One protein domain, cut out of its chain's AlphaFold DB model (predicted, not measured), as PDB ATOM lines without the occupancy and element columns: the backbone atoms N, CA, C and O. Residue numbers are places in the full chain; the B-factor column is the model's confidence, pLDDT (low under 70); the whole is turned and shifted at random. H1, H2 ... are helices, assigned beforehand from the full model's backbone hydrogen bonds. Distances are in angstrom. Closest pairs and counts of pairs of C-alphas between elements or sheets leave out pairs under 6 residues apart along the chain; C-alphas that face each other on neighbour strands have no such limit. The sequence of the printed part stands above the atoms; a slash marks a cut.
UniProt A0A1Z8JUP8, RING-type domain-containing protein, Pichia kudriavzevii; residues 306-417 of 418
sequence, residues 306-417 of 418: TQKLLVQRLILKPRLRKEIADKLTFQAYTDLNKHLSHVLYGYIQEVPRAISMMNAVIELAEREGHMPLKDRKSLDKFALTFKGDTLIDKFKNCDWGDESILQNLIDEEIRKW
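Overview. This is residues 306 to 417 of the 418 residues of the protein "RING-type domain-containing protein" of Pichia kudriavzevii (UniProt A0A1Z8JUP8). Two long helices, H3 and H4, meet near their ends as an L, and H1 runs through the opening of this L as the core of the domain. H5 packs on H1 away from H3, while H6, packed on H4 and H1, and H7, running beside H3, lie on one side of the L; the short H2 lies near the first turns of H3. The printed part has 112 residues with seven named helices, H1 to H7 in chain order, and no named strand; its class is all helix. It is compact, with a radius of gyration of the C-alphas of 14.1 A and spans of 41 by 28 by 22 A.

Arrangement. H3, residues 330 to 350, and H4, residues 352 to 367, touch only at the corner by their link, and only just, with 3 pairs of C-alphas within 8 A; their closest C-alphas, of Ile 348 and Ala 354, are 5.8 A apart, and their lines are about perpendicular at 78 degrees. H1, residues 306 to 316, is the hub, touching four helices. It touches residues 340 to 345 of H3 at a steep tilt of 61 degrees, opposite ways, closest at the C-alphas of Gln 312 and Ser 341, 6.8 A. H1 and H4 only just touch, with 3 pairs of C-alphas within 8 A, closest at those of Gln 307 and Met 358, 6.8 A. H5, residues 376 to 385, touches H1, closest at the C-alphas of Asp 380 and Arg 313, 7.2 A. H6, residues 390 to 396, touches H1, closest at the C-alphas of Lys 396 and Ile 315, 5.0 A, and touches H4, closest at those of Ile 392 and Val 361, 6.6 A. H7, residues 403 to 414, only just touches H3, with 3 pairs of C-alphas within 8 A, closest at those of Ile 410 and Leu 340, 7.1 A; the tilt is shallow, 26 degrees, opposite ways. H2, residues 322 to 325, is close to H3 but not clearly touching, with the C-alphas of Ala 325 and Tyr 333 6.1 A apart. Every O i to N i+4 pair is within hydrogen-bond range in H3, H4, H5, H6 and H7, and 6 of 7 are in H1; H2 is too short for such a pair.

Along the chain. H3 is 30.8 A long, from C-alpha 330 at (123.180, 119.686, 96.628) to C-alpha 350 at (129.733, 109.470, 68.367). H4 measures 22.4 A, H7 16.6 A, H1 14.4 A, H5 14.3 A, H6 10.0 A and H2 4.9 A. H1 begins at C-alpha 306, (132.280, 125.704, 73.342).

Size, cuts and confidence. The two C-alphas farthest apart, of Thr 329 and Arg 367, are 41.2 A apart. The printed part has no cut, and no link is long. Mean pLDDT of the printed part is 86.8; residues 322, 323 and 403 are under 70.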
ATOM      1  N   THR A 306     133.520 125.077  73.830       90.12
ATOM      2  CA  THR A 306     132.280 125.704  73.342       90.12
ATOM      3  C   THR A 306     131.197 124.670  73.033       90.12
ATOM      4  O   THR A 306     130.034 124.889  73.360       90.12
ATOM      5  N   GLN A 307     131.566 123.520  72.462       92.62
ATOM      6  CA  GLN A 307     130.637 122.416  72.200       92.62
ATOM      7  C   GLN A 307     130.082 121.822  73.510       92.62
ATOM      8  O   GLN A 307     128.871 121.686  73.667       92.62
ATOM      9  N   LYS A 308     130.938 121.563  74.509       92.94
ATOM     10  CA  LYS A 308     130.511 121.116  75.850       92.94
ATOM     11  C   LYS A 308     129.611 122.145  76.544       92.94
ATOM     12  O   LYS A 308     128.605 121.777  77.148       92.94
ATOM     13  N   LEU A 309     129.924 123.435  76.409       92.69
ATOM     14  CA  LEU A 309     129.127 124.537  76.951       92.69
ATOM     15  C   LEU A 309     127.737 124.624  76.286       92.69
ATOM     16  O   LEU A 309     126.743 124.810  76.991       92.69
ATOM     17  N   LEU A 310     127.648 124.409  74.965       93.62
ATOM     18  CA  LEU A 310     126.381 124.297  74.227       93.62
ATOM     19  C   LEU A 310     125.516 123.148  74.756       93.62
ATOM     20  O   LEU A 310     124.354 123.374  75.095       93.62
ATOM     21  N   VAL A 311     126.087 121.951  74.921       92.94
ATOM     22  CA  VAL A 311     125.389 120.794  75.511       92.94
ATOM     23  C   VAL A 311     124.900 121.106  76.933       92.94
ATOM     24  O   VAL A 311     123.719 120.912  77.232       92.94
ATOM     25  N   GLN A 312     125.757 121.666  77.798       92.50
ATOM     26  CA  GLN A 312     125.382 121.984  79.181       92.50
ATOM     27  C   GLN A 312     124.233 123.008  79.260       92.50
ATOM     28  O   GLN A 312     123.319 122.829  80.066       92.50
ATOM     29  N   ARG A 313     124.251 124.087  78.460       91.25
ATOM     30  CA  ARG A 313     123.250 125.172  78.576       91.25
ATOM     31  C   ARG A 313     121.982 124.961  77.751       91.25
ATOM     32  O   ARG A 313     120.927 125.402  78.200       91.25
ATOM     33  N   LEU A 314     122.064 124.316  76.584       90.81
ATOM     34  CA  LEU A 314     120.924 124.162  75.666       90.81
ATOM     35  C   LEU A 314     120.204 122.815  75.810       90.81
ATOM     36  O   LEU A 314     118.990 122.778  75.644       90.81
ATOM     37  N   ILE A 315     120.915 121.732  76.145       90.31
ATOM     38  CA  ILE A 315     120.326 120.385  76.243       90.31
ATOM     39  C   ILE A 315     120.049 120.021  77.704       90.31
ATOM     40  O   ILE A 315     118.930 119.626  78.037       90.31
ATOM     41  N   LEU A 316     121.058 120.163  78.572       89.50
ATOM     42  CA  LEU A 316     121.038 119.618  79.934       89.50
ATOM     43  C   LEU A 316     120.331 120.537  80.948       89.50
ATOM     44  O   LEU A 316     119.409 120.092  81.633       89.50
ATOM     45  N   LYS A 317     120.688 121.828  81.013       87.44
ATOM     46  CA  LYS A 317     120.074 122.797  81.946       87.44
ATOM     47  C   LYS A 317     118.535 122.895  81.839       87.44
ATOM     48  O   LYS A 317     117.897 122.991  82.881       87.44
ATOM     49  N   PRO A 318     117.890 122.862  80.652       84.69
ATOM     50  CA  PRO A 318     116.424 122.896  80.578       84.69
ATOM     51  C   PRO A 318     115.741 121.630  81.116       84.69
ATOM     52  O   PRO A 318     114.562 121.684  81.463       84.69
ATOM     53  N   ARG A 319     116.466 120.505  81.182       84.31
ATOM     54  CA  ARG A 319     115.970 119.208  81.666       84.31
ATOM     55  C   ARG A 319     116.169 119.058  83.178       84.31
ATOM     56  O   ARG A 319     115.229 118.668  83.865       84.31
ATOM     57  N   LEU A 320     117.320 119.488  83.708       82.00
ATOM     58  CA  LEU A 320     117.573 119.679  85.146       82.00
ATOM     59  C   LEU A 320     116.812 120.908  85.692       82.00
ATOM     60  O   LEU A 320     117.389 121.937  86.039       82.00
ATOM     61  N   ARG A 321     115.479 120.813  85.735       76.12
ATOM     62  CA  ARG A 321     114.588 121.841  86.300       76.12
ATOM     63  C   ARG A 321     114.722 121.926  87.824       76.12
ATOM     64  O   ARG A 321     115.102 120.955  88.476       76.12
ATOM     65  N   LYS A 322     114.308 123.063  88.404       65.81
ATOM     66  CA  LYS A 322     114.261 123.263  89.868       65.81
ATOM     67  C   LYS A 322     113.524 122.135  90.597       65.81
ATOM     68  O   LYS A 322     114.056 121.616  91.560       65.81
ATOM     69  N   GLU A 323     112.425 121.638  90.029       69.31
ATOM     70  CA  GLU A 323     111.651 120.474  90.510       69.31
ATOM     71  C   GLU A 323     112.464 119.182  90.758       69.31
ATOM     72  O   GLU A 323     111.955 118.250  91.382       69.31
ATOM     73  N   ILE A 324     113.685 119.087  90.218       78.56
ATOM     74  CA  ILE A 324     114.647 117.999  90.445       78.56
ATOM     75  C   ILE A 324     115.693 118.427  91.484       78.56
ATOM     76  O   ILE A 324     115.986 117.665  92.399       78.56
ATOM     77  N   ALA A 325     116.207 119.658  91.395       74.88
ATOM     78  CA  ALA A 325     117.116 120.226  92.395       74.88
ATOM     79  C   ALA A 325     116.484 120.295  93.802       74.88
ATOM     80  O   ALA A 325     117.158 120.005  94.782       74.88
ATOM     81  N   ASP A 326     115.182 120.582  93.895       81.12
ATOM     82  CA  ASP A 326     114.409 120.652  95.143       81.12
ATOM     83  C   ASP A 326     114.192 119.267  95.802       81.12
ATOM     84  O   ASP A 326     113.795 119.188  96.964       81.12
ATOM     85  N   LYS A 327     114.428 118.168  95.066       84.38
ATOM     86  CA  LYS A 327     114.298 116.776  95.551       84.38
ATOM     87  C   LYS A 327     115.632 116.142  95.934       84.38
ATOM     88  O   LYS A 327     115.658 115.184  96.700       84.38
ATOM     89  N   LEU A 328     116.726 116.648  95.375       84.88
ATOM     90  CA  LEU A 328     118.069 116.111  95.552       84.88
ATOM     91  C   LEU A 328     118.818 116.895  96.629       84.88
ATOM     92  O   LEU A 328     118.604 118.087  96.831       84.88
ATOM     93  N   THR A 329     119.779 116.251  97.291       87.75
ATOM     94  CA  THR A 329     120.791 117.025  98.020       87.75
ATOM     95  C   THR A 329     121.662 117.786  97.021       87.75
ATOM     96  O   THR A 329     121.865 117.338  95.891       87.75
ATOM     97  N   PHE A 330     122.242 118.911  97.448       84.50
ATOM     98  CA  PHE A 330     123.180 119.686  96.628       84.50
ATOM     99  C   PHE A 330     124.282 118.808  96.003       84.50
ATOM    100  O   PHE A 330     124.616 118.957  94.826       84.50
ATOM    101  N   GLN A 331     124.815 117.857  96.781       85.88
ATOM    102  CA  GLN A 331     125.822 116.905  96.316       85.88
ATOM    103  C   GLN A 331     125.254 115.977  95.234       85.88
ATOM    104  O   GLN A 331     125.828 115.892  94.154       85.88
ATOM    105  N   ALA A 332     124.098 115.348  95.479       84.75
ATOM    106  CA  ALA A 332     123.464 114.444  94.517       84.75
ATOM    107  C   ALA A 332     123.089 115.149  93.200       84.75
ATOM    108  O   ALA A 332     123.296 114.585  92.131       84.75
ATOM    109  N   TYR A 333     122.618 116.400  93.250       87.94
ATOM    110  CA  TYR A 333     122.390 117.212  92.047       87.94
ATOM    111  C   TYR A 333     123.698 117.530  91.306       87.94
ATOM    112  O   TYR A 333     123.750 117.437  90.079       87.94
ATOM    113  N   THR A 334     124.770 117.858  92.033       86.88
ATOM    114  CA  THR A 334     126.092 118.131  91.445       86.88
ATOM    115  C   THR A 334     126.660 116.893  90.743       86.88
ATOM    116  O   THR A 334     127.141 116.989  89.611       86.88
ATOM    117  N   ASP A 335     126.563 115.724  91.377       87.75
ATOM    118  CA  ASP A 335     127.064 114.462  90.835       87.75
ATOM    119  C   ASP A 335     126.190 113.929  89.685       87.75
ATOM    120  O   ASP A 335     126.740 113.484  88.676       87.75
ATOM    121  N   LEU A 336     124.858 114.076  89.750       87.94
ATOM    122  CA  LEU A 336     123.940 113.801  88.633       87.94
ATOM    123  C   LEU A 336     124.248 114.694  87.420       87.94
ATOM    124  O   LEU A 336     124.359 114.206  86.296       87.94
ATOM    125  N   ASN A 337     124.435 116.000  87.632       90.25
ATOM    126  CA  ASN A 337     124.796 116.956  86.582       90.25
ATOM    127  C   ASN A 337     126.159 116.611  85.951       90.25
ATOM    128  O   ASN A 337     126.305 116.641  84.725       90.25
ATOM    129  N   LYS A 338     127.146 116.205  86.765       88.31
ATOM    130  CA  LYS A 338     128.431 115.677  86.284       88.31
ATOM    131  C   LYS A 338     128.230 114.406  85.454       88.31
ATOM    132  O   LYS A 338     128.708 114.354  84.322       88.31
ATOM    133  N   HIS A 339     127.512 113.414  85.977       89.88
ATOM    134  CA  HIS A 339     127.259 112.140  85.306       89.88
ATOM    135  C   HIS A 339     126.577 112.347  83.944       89.88
ATOM    136  O   HIS A 339     127.138 111.970  82.913       89.88
ATOM    137  N   LEU A 340     125.431 113.039  83.921       90.12
ATOM    138  CA  LEU A 340     124.707 113.376  82.693       90.12
ATOM    139  C   LEU A 340     125.588 114.153  81.708       90.12
ATOM    140  O   LEU A 340     125.576 113.845  80.520       90.12
ATOM    141  N   SER A 341     126.399 115.111  82.176       91.19
ATOM    142  CA  SER A 341     127.348 115.823  81.309       91.19
ATOM    143  C   SER A 341     128.306 114.858  80.600       91.19
ATOM    144  O   SER A 341     128.445 114.933  79.382       91.19
ATOM    145  N   HIS A 342     128.937 113.923  81.323       88.38
ATOM    146  CA  HIS A 342     129.859 112.952  80.721       88.38
ATOM    147  C   HIS A 342     129.161 112.010  79.725       88.38
ATOM    148  O   HIS A 342     129.692 111.802  78.631       88.38
ATOM    149  N   VAL A 343     127.973 111.487  80.055       89.31
ATOM    150  CA  VAL A 343     127.220 110.595  79.153       89.31
ATOM    151  C   VAL A 343     126.773 111.335  77.887       89.31
ATOM    152  O   VAL A 343     126.950 110.820  76.782       89.31
ATOM    153  N   LEU A 344     126.285 112.575  78.016       89.81
ATOM    154  CA  LEU A 344     125.911 113.409  76.871       89.81
ATOM    155  C   LEU A 344     127.112 113.774  75.992       89.81
ATOM    156  O   LEU A 344     126.985 113.735  74.770       89.81
ATOM    157  N   TYR A 345     128.277 114.093  76.569       91.69
ATOM    158  CA  TYR A 345     129.483 114.359  75.775       91.69
ATOM    159  C   TYR A 345     129.939 113.121  74.995       91.69
ATOM    160  O   TYR A 345     130.325 113.262  73.838       91.69
ATOM    161  N   GLY A 346     129.863 111.929  75.602       88.44
ATOM    162  CA  GLY A 346     130.155 110.664  74.926       88.44
ATOM    163  C   GLY A 346     129.193 110.402  73.766       88.44
ATOM    164  O   GLY A 346     129.631 110.251  72.631       88.44
ATOM    165  N   TYR A 347     127.882 110.440  74.021       88.38
ATOM    166  CA  TYR A 347     126.869 110.208  72.987       88.38
ATOM    167  C   TYR A 347     126.980 111.204  71.820       88.38
ATOM    168  O   TYR A 347     127.005 110.808  70.660       88.38
ATOM    169  N   ILE A 348     127.099 112.503  72.108       89.50
ATOM    170  CA  ILE A 348     127.136 113.557  71.080       89.50
ATOM    171  C   ILE A 348     128.428 113.514  70.249       89.50
ATOM    172  O   ILE A 348     128.401 113.910  69.084       89.50
ATOM    173  N   GLN A 349     129.536 113.005  70.798       89.81
ATOM    174  CA  GLN A 349     130.775 112.785  70.046       89.81
ATOM    175  C   GLN A 349     130.626 111.685  68.981       89.81
ATOM    176  O   GLN A 349     131.140 111.835  67.875       89.81
ATOM    177  N   GLU A 350     129.897 110.610  69.281       87.38
ATOM    178  CA  GLU A 350     129.733 109.470  68.367       87.38
ATOM    179  C   GLU A 350     128.586 109.656  67.347       87.38
ATOM    180  O   GLU A 350     128.384 108.804  66.483       87.38
ATOM    181  N   VAL A 351     127.843 110.776  67.394       88.06
ATOM    182  CA  VAL A 351     126.764 111.101  66.439       88.06
ATOM    183  C   VAL A 351     127.175 112.262  65.509       88.06
ATOM    184  O   VAL A 351     127.025 113.431  65.875       88.06
ATOM    185  N   PRO A 352     127.602 112.003  64.252       86.69
ATOM    186  CA  PRO A 352     128.106 113.049  63.349       86.69
ATOM    187  C   PRO A 352     127.106 114.174  63.046       86.69
ATOM    188  O   PRO A 352     127.497 115.330  62.881       86.69
ATOM    189  N   ARG A 353     125.802 113.863  63.018       88.31
ATOM    190  CA  ARG A 353     124.729 114.859  62.842       88.31
ATOM    191  C   ARG A 353     124.657 115.849  64.013       88.31
ATOM    192  O   ARG A 353     124.409 117.030  63.785       88.31
ATOM    193  N   ALA A 354     124.942 115.387  65.233       89.25
ATOM    194  CA  ALA A 354     124.978 116.218  66.435       89.25
ATOM    195  C   ALA A 354     126.112 117.244  66.350       89.25
ATOM    196  O   ALA A 354     125.886 118.440  66.523       89.25
ATOM    197  N   ILE A 355     127.319 116.783  65.996       89.62
ATOM    198  CA  ILE A 355     128.491 117.640  65.770       89.62
ATOM    199  C   ILE A 355     128.212 118.643  64.646       89.62
ATOM    200  O   ILE A 355     128.473 119.832  64.812       89.62
ATOM    201  N   SER A 356     127.636 118.194  63.525       88.88
ATOM    202  CA  SER A 356     127.316 119.069  62.392       88.88
ATOM    203  C   SER A 356     126.344 120.189  62.771       88.88
ATOM    204  O   SER A 356     126.575 121.336  62.398       88.88
ATOM    205  N   MET A 357     125.277 119.895  63.525       90.75
ATOM    206  CA  MET A 357     124.321 120.931  63.928       90.75
ATOM    207  C   MET A 357     124.868 121.830  65.045       90.75
ATOM    208  O   MET A 357     124.639 123.036  65.031       90.75
ATOM    209  N   MET A 358     125.664 121.281  65.964       91.69
ATOM    210  CA  MET A 358     126.360 122.063  66.988       91.69
ATOM    211  C   MET A 358     127.359 123.054  66.372       91.69
ATOM    212  O   MET A 358     127.446 124.194  66.821       91.69
ATOM    213  N   ASN A 359     128.063 122.656  65.309       91.06
ATOM    214  CA  ASN A 359     128.932 123.551  64.545       91.06
ATOM    215  C   ASN A 359     128.123 124.636  63.818       91.06
ATOM    216  O   ASN A 359     128.490 125.802  63.906       91.06
ATOM    217  N   ALA A 360     126.976 124.304  63.216       91.06
ATOM    218  CA  ALA A 360     126.088 125.303  62.614       91.06
ATOM    219  C   ALA A 360     125.562 126.338  63.639       91.06
ATOM    220  O   ALA A 360     125.415 127.516  63.315       91.06
ATOM    221  N   VAL A 361     125.329 125.941  64.898       92.94
ATOM    222  CA  VAL A 361     124.987 126.876  65.992       92.94
ATOM    223  C   VAL A 361     126.175 127.784  66.360       92.94
ATOM    224  O   VAL A 361     125.969 128.957  66.676       92.94
ATOM    225  N   ILE A 362     127.416 127.290  66.275       91.62
ATOM    226  CA  ILE A 362     128.632 128.107  66.452       91.62
ATOM    227  C   ILE A 362     128.808 129.084  65.277       91.62
ATOM    228  O   ILE A 362     129.081 130.259  65.512       91.62
ATOM    229  N   GLU A 363     128.586 128.644  64.036       91.19
ATOM    230  CA  GLU A 363     128.620 129.496  62.836       91.19
ATOM    231  C   GLU A 363     127.554 130.604  62.888       91.19
ATOM    232  O   GLU A 363     127.833 131.749  62.531       91.19
ATOM    233  N   LEU A 364     126.352 130.304  63.399       91.75
ATOM    234  CA  LEU A 364     125.321 131.307  63.679       91.75
ATOM    235  C   LEU A 364     125.804 132.324  64.729       91.75
ATOM    236  O   LEU A 364     125.697 133.530  64.514       91.75
ATOM    237  N   ALA A 365     126.395 131.860  65.835       91.62
ATOM    238  CA  ALA A 365     126.958 132.745  66.857       91.62
ATOM    239  C   ALA A 365     128.126 133.605  66.330       91.62
ATOM    240  O   ALA A 365     128.301 134.739  66.780       91.62
ATOM    241  N   GLU A 366     128.919 133.103  65.381       91.44
ATOM    242  CA  GLU A 366     129.990 133.860  64.726       91.44
ATOM    243  C   GLU A 366     129.432 134.921  63.769       91.44
ATOM    244  O   GLU A 366     129.754 136.104  63.910       91.44
ATOM    245  N   ARG A 367     128.539 134.526  62.849       91.31
ATOM    246  CA  ARG A 367     127.936 135.408  61.834       91.31
ATOM    247  C   ARG A 367     127.229 136.614  62.452       91.31
ATOM    248  O   ARG A 367     127.330 137.723  61.928       91.31
ATOM    249  N   GLU A 368     126.540 136.392  63.566       92.00
ATOM    250  CA  GLU A 368     125.750 137.406  64.271       92.00
ATOM    251  C   GLU A 368     126.565 138.169  65.341       92.00
ATOM    252  O   GLU A 368     126.039 139.049  66.020       92.00
ATOM    253  N   GLY A 369     127.864 137.875  65.495       89.12
ATOM    254  CA  GLY A 369     128.770 138.615  66.385       89.12
ATOM    255  C   GLY A 369     128.616 138.312  67.882       89.12
ATOM    256  O   GLY A 369     128.995 139.136  68.715       89.12
ATOM    257  N   HIS A 370     128.065 137.148  68.231       88.56
ATOM    258  CA  HIS A 370     127.957 136.646  69.607       88.56
ATOM    259  C   HIS A 370     129.174 135.817  70.056       88.56
ATOM    260  O   HIS A 370     129.343 135.571  71.251       88.56
ATOM    261  N   MET A 371     130.036 135.403  69.125       88.75
ATOM    262  CA  MET A 371     131.335 134.808  69.445       88.75
ATOM    263  C   MET A 371     132.328 135.857  69.990       88.75
ATOM    264  O   MET A 371     132.310 137.009  69.556       88.75
ATOM    265  N   PRO A 372     133.245 135.472  70.900       83.75
ATOM    266  CA  PRO A 372     133.452 134.121  71.420       83.75
ATOM    267  C   PRO A 372     132.540 133.792  72.615       83.75
ATOM    268  O   PRO A 372     132.518 134.511  73.614       83.75
ATOM    269  N   LEU A 373     131.860 132.644  72.538       87.19
ATOM    270  CA  LEU A 373     131.042 132.056  73.608       87.19
ATOM    271  C   LEU A 373     131.939 131.497  74.733       87.19
ATOM    272  O   LEU A 373     132.178 130.294  74.825       87.19
ATOM    273  N   LYS A 374     132.507 132.398  75.543       81.12
ATOM    274  CA  LYS A 374     133.524 132.091  76.566       81.12
ATOM    275  C   LYS A 374     132.960 131.554  77.878       81.12
ATOM    276  O   LYS A 374     133.686 130.889  78.604       81.12
ATOM    277  N   ASP A 375     131.714 131.877  78.206       85.25
ATOM    278  CA  ASP A 375     131.164 131.663  79.544       85.25
ATOM    279  C   ASP A 375     129.655 131.371  79.518       85.25
ATOM    280  O   ASP A 375     128.974 131.502  78.496       85.25
ATOM    281  N   ARG A 376     129.103 131.008  80.681       87.00
ATOM    282  CA  ARG A 376     127.671 130.710  80.830       87.00
ATOM    283  C   ARG A 376     126.779 131.905  80.461       87.00
ATOM    284  O   ARG A 376     125.727 131.689  79.868       87.00
ATOM    285  N   LYS A 377     127.178 133.145  80.771       88.50
ATOM    286  CA  LYS A 377     126.367 134.358  80.557       88.50
ATOM    287  C   LYS A 377     126.358 134.792  79.088       88.50
ATOM    288  O   LYS A 377     125.303 135.190  78.597       88.50
ATOM    289  N   SER A 378     127.480 134.693  78.367       89.50
ATOM    290  CA  SER A 378     127.515 134.950  76.914       89.50
ATOM    291  C   SER A 378     126.648 133.956  76.141       89.50
ATOM    292  O   SER A 378     125.870 134.383  75.283       89.50
ATOM    293  N   LEU A 379     126.688 132.664  76.494       91.12
ATOM    294  CA  LEU A 379     125.820 131.670  75.862       91.12
ATOM    295  C   LEU A 379     124.342 131.818  76.257       91.12
ATOM    296  O   LEU A 379     123.486 131.772  75.375       91.12
ATOM    297  N   ASP A 380     124.021 132.066  77.531       89.62
ATOM    298  CA  ASP A 380     122.639 132.349  77.949       89.62
ATOM    299  C   ASP A 380     122.075 133.581  77.204       89.62
ATOM    300  O   ASP A 380     120.927 133.569  76.760       89.62
ATOM    301  N   LYS A 381     122.891 134.629  77.003       91.12
ATOM    302  CA  LYS A 381     122.511 135.831  76.242       91.12
ATOM    303  C   LYS A 381     122.258 135.520  74.764       91.12
ATOM    304  O   LYS A 381     121.258 135.981  74.224       91.12
ATOM    305  N   PHE A 382     123.120 134.735  74.115       92.75
ATOM    306  CA  PHE A 382     122.903 134.263  72.741       92.75
ATOM    307  C   PHE A 382     121.609 133.443  72.621       92.75
ATOM    308  O   PHE A 382     120.761 133.750  71.786       92.75
ATOM    309  N   ALA A 383     121.400 132.474  73.515       90.19
ATOM    310  CA  ALA A 383     120.202 131.635  73.542       90.19
ATOM    311  C   ALA A 383     118.900 132.425  73.795       90.19
ATOM    312  O   ALA A 383     117.828 131.982  73.381       90.19
ATOM    313  N   LEU A 384     118.991 133.584  74.460       91.31
ATOM    314  CA  LEU A 384     117.882 134.520  74.647       91.31
ATOM    315  C   LEU A 384     117.623 135.373  73.394       91.31
ATOM    316  O   LEU A 384     116.466 135.557  73.023       91.31
ATOM    317  N   THR A 385     118.676 135.877  72.736       92.69
ATOM    318  CA  THR A 385     118.567 136.648  71.482       92.69
ATOM    319  C   THR A 385     117.962 135.814  70.351       92.69
ATOM    320  O   THR A 385     117.135 136.322  69.603       92.69
ATOM    321  N   PHE A 386     118.312 134.529  70.272       91.00
ATOM    322  CA  PHE A 386     117.829 133.584  69.260       91.00
ATOM    323  C   PHE A 386     116.773 132.611  69.823       91.00
ATOM    324  O   PHE A 386     116.732 131.424  69.500       91.00
ATOM    325  N   LYS A 387     115.895 133.106  70.705       88.56
ATOM    326  CA  LYS A 387     114.736 132.349  71.199       88.56
ATOM    327  C   LYS A 387     113.681 132.234  70.090       88.56
ATOM    328  O   LYS A 387     113.170 133.257  69.643       88.56
ATOM    329  N   GLY A 388     113.317 131.012  69.695       85.38
ATOM    330  CA  GLY A 388     112.452 130.765  68.535       85.38
ATOM    331  C   GLY A 388     113.216 130.581  67.218       85.38
ATOM    332  O   GLY A 388     112.589 130.461  66.168       85.38
ATOM    333  N   ASP A 389     114.555 130.577  67.246       92.94
ATOM    334  CA  ASP A 389     115.352 130.217  66.074       92.94
ATOM    335  C   ASP A 389     115.262 128.707  65.801       92.94
ATOM    336  O   ASP A 389     115.492 127.877  66.683       92.94
ATOM    337  N   THR A 390     114.953 128.350  64.553       91.81
ATOM    338  CA  THR A 390     114.693 126.956  64.162       91.81
ATOM    339  C   THR A 390     115.903 126.031  64.301       91.81
ATOM    340  O   THR A 390     115.714 124.847  64.568       91.81
ATOM    341  N   LEU A 391     117.134 126.533  64.157       91.44
ATOM    342  CA  LEU A 391     118.352 125.738  64.309       91.44
ATOM    343  C   LEU A 391     118.648 125.500  65.792       91.44
ATOM    344  O   LEU A 391     118.955 124.378  66.195       91.44
ATOM    345  N   ILE A 392     118.519 126.540  66.618       90.25
ATOM    346  CA  ILE A 392     118.766 126.436  68.058       90.25
ATOM    347  C   ILE A 392     117.678 125.614  68.755       90.25
ATOM    348  O   ILE A 392     117.999 124.838  69.652       90.25
ATOM    349  N   ASP A 393     116.410 125.739  68.364       90.19
ATOM    350  CA  ASP A 393     115.332 124.965  68.987       90.19
ATOM    351  C   ASP A 393     115.390 123.484  68.572       90.19
ATOM    352  O   ASP A 393     115.269 122.614  69.437       90.19
ATOM    353  N   LYS A 394     115.771 123.171  67.321       89.38
ATOM    354  CA  LYS A 394     116.219 121.815  66.944       89.38
ATOM    355  C   LYS A 394     117.397 121.339  67.805       89.38
ATOM    356  O   LYS A 394     117.396 120.195  68.255       89.38
ATOM    357  N   PHE A 395     118.369 122.214  68.094       89.88
ATOM    358  CA  PHE A 395     119.527 121.882  68.935       89.88
ATOM    359  C   PHE A 395     119.203 121.701  70.439       89.88
ATOM    360  O   PHE A 395     119.921 120.998  71.147       89.88
ATOM    361  N   LYS A 396     118.105 122.266  70.953       88.38
ATOM    362  CA  LYS A 396     117.603 121.980  72.317       88.38
ATOM    363  C   LYS A 396     116.857 120.641  72.382       88.38
ATOM    364  O   LYS A 396     116.953 119.918  73.381       88.38
ATOM    365  N   ASN A 397     116.126 120.325  71.313       87.19
ATOM    366  CA  ASN A 397     115.160 119.227  71.255       87.19
ATOM    367  C   ASN A 397     115.743 117.892  70.764       87.19
ATOM    368  O   ASN A 397     115.003 116.933  70.637       87.19
ATOM    369  N   CYS A 398     117.051 117.777  70.521       86.69
ATOM    370  CA  CYS A 398     117.672 116.512  70.086       86.69
ATOM    371  C   CYS A 398     117.266 116.033  68.669       86.69
ATOM    372  O   CYS A 398     117.549 114.890  68.303       86.69
ATOM    373  N   ASP A 399     116.705 116.926  67.839       84.44
ATOM    374  CA  ASP A 399     116.276 116.685  66.446       84.44
ATOM    375  C   ASP A 399     117.470 116.607  65.467       84.44
ATOM    376  O   ASP A 399     117.701 117.466  64.613       84.44
ATOM    377  N   TRP A 400     118.296 115.577  65.655       82.31
ATOM    378  CA  TRP A 400     119.412 115.209  64.773       82.31
ATOM    379  C   TRP A 400     119.648 113.689  64.686       82.31
ATOM    380  O   TRP A 400     120.605 113.237  64.053       82.31
ATOM    381  N   GLY A 401     118.771 112.891  65.292       72.62
ATOM    382  CA  GLY A 401     118.801 111.429  65.351       72.62
ATOM    383  C   GLY A 401     117.525 110.930  66.028       72.62
ATOM    384  O   GLY A 401     116.513 111.628  65.995       72.62
ATOM    385  N   ASP A 402     117.571 109.771  66.680       70.25
ATOM    386  CA  ASP A 402     116.473 109.320  67.540       70.25
ATOM    387  C   ASP A 402     116.417 110.152  68.834       70.25
ATOM    388  O   ASP A 402     117.040 109.819  69.847       70.25
ATOM    389  N   GLU A 403     115.655 111.250  68.794       68.88
ATOM    390  CA  GLU A 403     115.327 112.113  69.945       68.88
ATOM    391  C   GLU A 403     114.861 111.285  71.153       68.88
ATOM    392  O   GLU A 403     115.291 111.521  72.284       68.88
ATOM    393  N   SER A 404     114.046 110.257  70.894       72.56
ATOM    394  CA  SER A 404     113.505 109.333  71.891       72.56
ATOM    395  C   SER A 404     114.586 108.593  72.683       72.56
ATOM    396  O   SER A 404     114.449 108.465  73.896       72.56
ATOM    397  N   ILE A 405     115.673 108.141  72.046       74.44
ATOM    398  CA  ILE A 405     116.756 107.414  72.726       74.44
ATOM    399  C   ILE A 405     117.474 108.342  73.705       74.44
ATOM    400  O   ILE A 405     117.679 107.979  74.863       74.44
ATOM    401  N   LEU A 406     117.815 109.557  73.267       79.12
ATOM    402  CA  LEU A 406     118.541 110.507  74.108       79.12
ATOM    403  C   LEU A 406     117.660 111.066  75.234       79.12
ATOM    404  O   LEU A 406     118.136 111.225  76.356       79.12
ATOM    405  N   GLN A 407     116.377 111.322  74.966       77.88
ATOM    406  CA  GLN A 407     115.424 111.766  75.981       77.88
ATOM    407  C   GLN A 407     115.162 110.672  77.026       77.88
ATOM    408  O   GLN A 407     115.282 110.942  78.220       77.88
ATOM    409  N   ASN A 408     114.901 109.430  76.596       81.69
ATOM    410  CA  ASN A 408     114.713 108.296  77.504       81.69
ATOM    411  C   ASN A 408     115.956 108.048  78.366       81.69
ATOM    412  O   ASN A 408     115.817 107.848  79.566       81.69
ATOM    413  N   LEU A 409     117.163 108.118  77.791       81.94
ATOM    414  CA  LEU A 409     118.415 107.952  78.534       81.94
ATOM    415  C   LEU A 409     118.580 109.011  79.635       81.94
ATOM    416  O   LEU A 409     118.972 108.673  80.751       81.94
ATOM    417  N   ILE A 410     118.258 110.280  79.354       82.88
ATOM    418  CA  ILE A 410     118.313 111.347  80.366       82.88
ATOM    419  C   ILE A 410     117.253 111.105  81.452       82.88
ATOM    420  O   ILE A 410     117.562 111.197  82.638       82.88
ATOM    421  N   ASP A 411     116.021 110.766  81.067       84.44
ATOM    422  CA  ASP A 411     114.904 110.601  82.005       84.44
ATOM    423  C   ASP A 411     114.980 109.309  82.834       84.44
ATOM    424  O   ASP A 411     114.448 109.272  83.946       84.44
ATOM    425  N   GLU A 412     115.609 108.245  82.327       84.88
ATOM    426  CA  GLU A 412     115.954 107.049  83.104       84.88
ATOM    427  C   GLU A 412     117.069 107.337  84.103       84.88
ATOM    428  O   GLU A 412     116.981 106.903  85.248       84.88
ATOM    429  N   GLU A 413     118.113 108.062  83.698       84.31
ATOM    430  CA  GLU A 413     119.228 108.356  84.594       84.31
ATOM    431  C   GLU A 413     118.802 109.331  85.698       84.31
ATOM    432  O   GLU A 413     119.068 109.072  86.863       84.31
ATOM    433  N   ILE A 414     118.001 110.360  85.394       84.31
ATOM    434  CA  ILE A 414     117.368 111.213  86.422       84.31
ATOM    435  C   ILE A 414     116.533 110.372  87.410       84.31
ATOM    436  O   ILE A 414     116.587 110.607  88.616       84.31
ATOM    437  N   ARG A 415     115.805 109.351  86.930       85.31
ATOM    438  CA  ARG A 415     115.006 108.429  87.764       85.31
ATOM    439  C   ARG A 415     115.818 107.474  88.647       85.31
ATOM    440  O   ARG A 415     115.220 106.837  89.505       85.31
ATOM    441  N   LYS A 416     117.137 107.347  88.461       84.69
ATOM    442  CA  LYS A 416     118.011 106.539  89.341       84.69
ATOM    443  C   LYS A 416     118.551 107.329  90.537       84.69
ATOM    444  O   LYS A 416     119.114 106.724  91.446       84.69
ATOM    445  N   TRP A 417     118.415 108.657  90.516       80.62
ATOM    446  CA  TRP A 417     118.983 109.565  91.521       80.62
ATOM    447  C   TRP A 417     117.926 110.236  92.415       80.62
ATOM    448  O   TRP A 417     118.285 110.697  93.496       80.62
TER     449      TRP A 417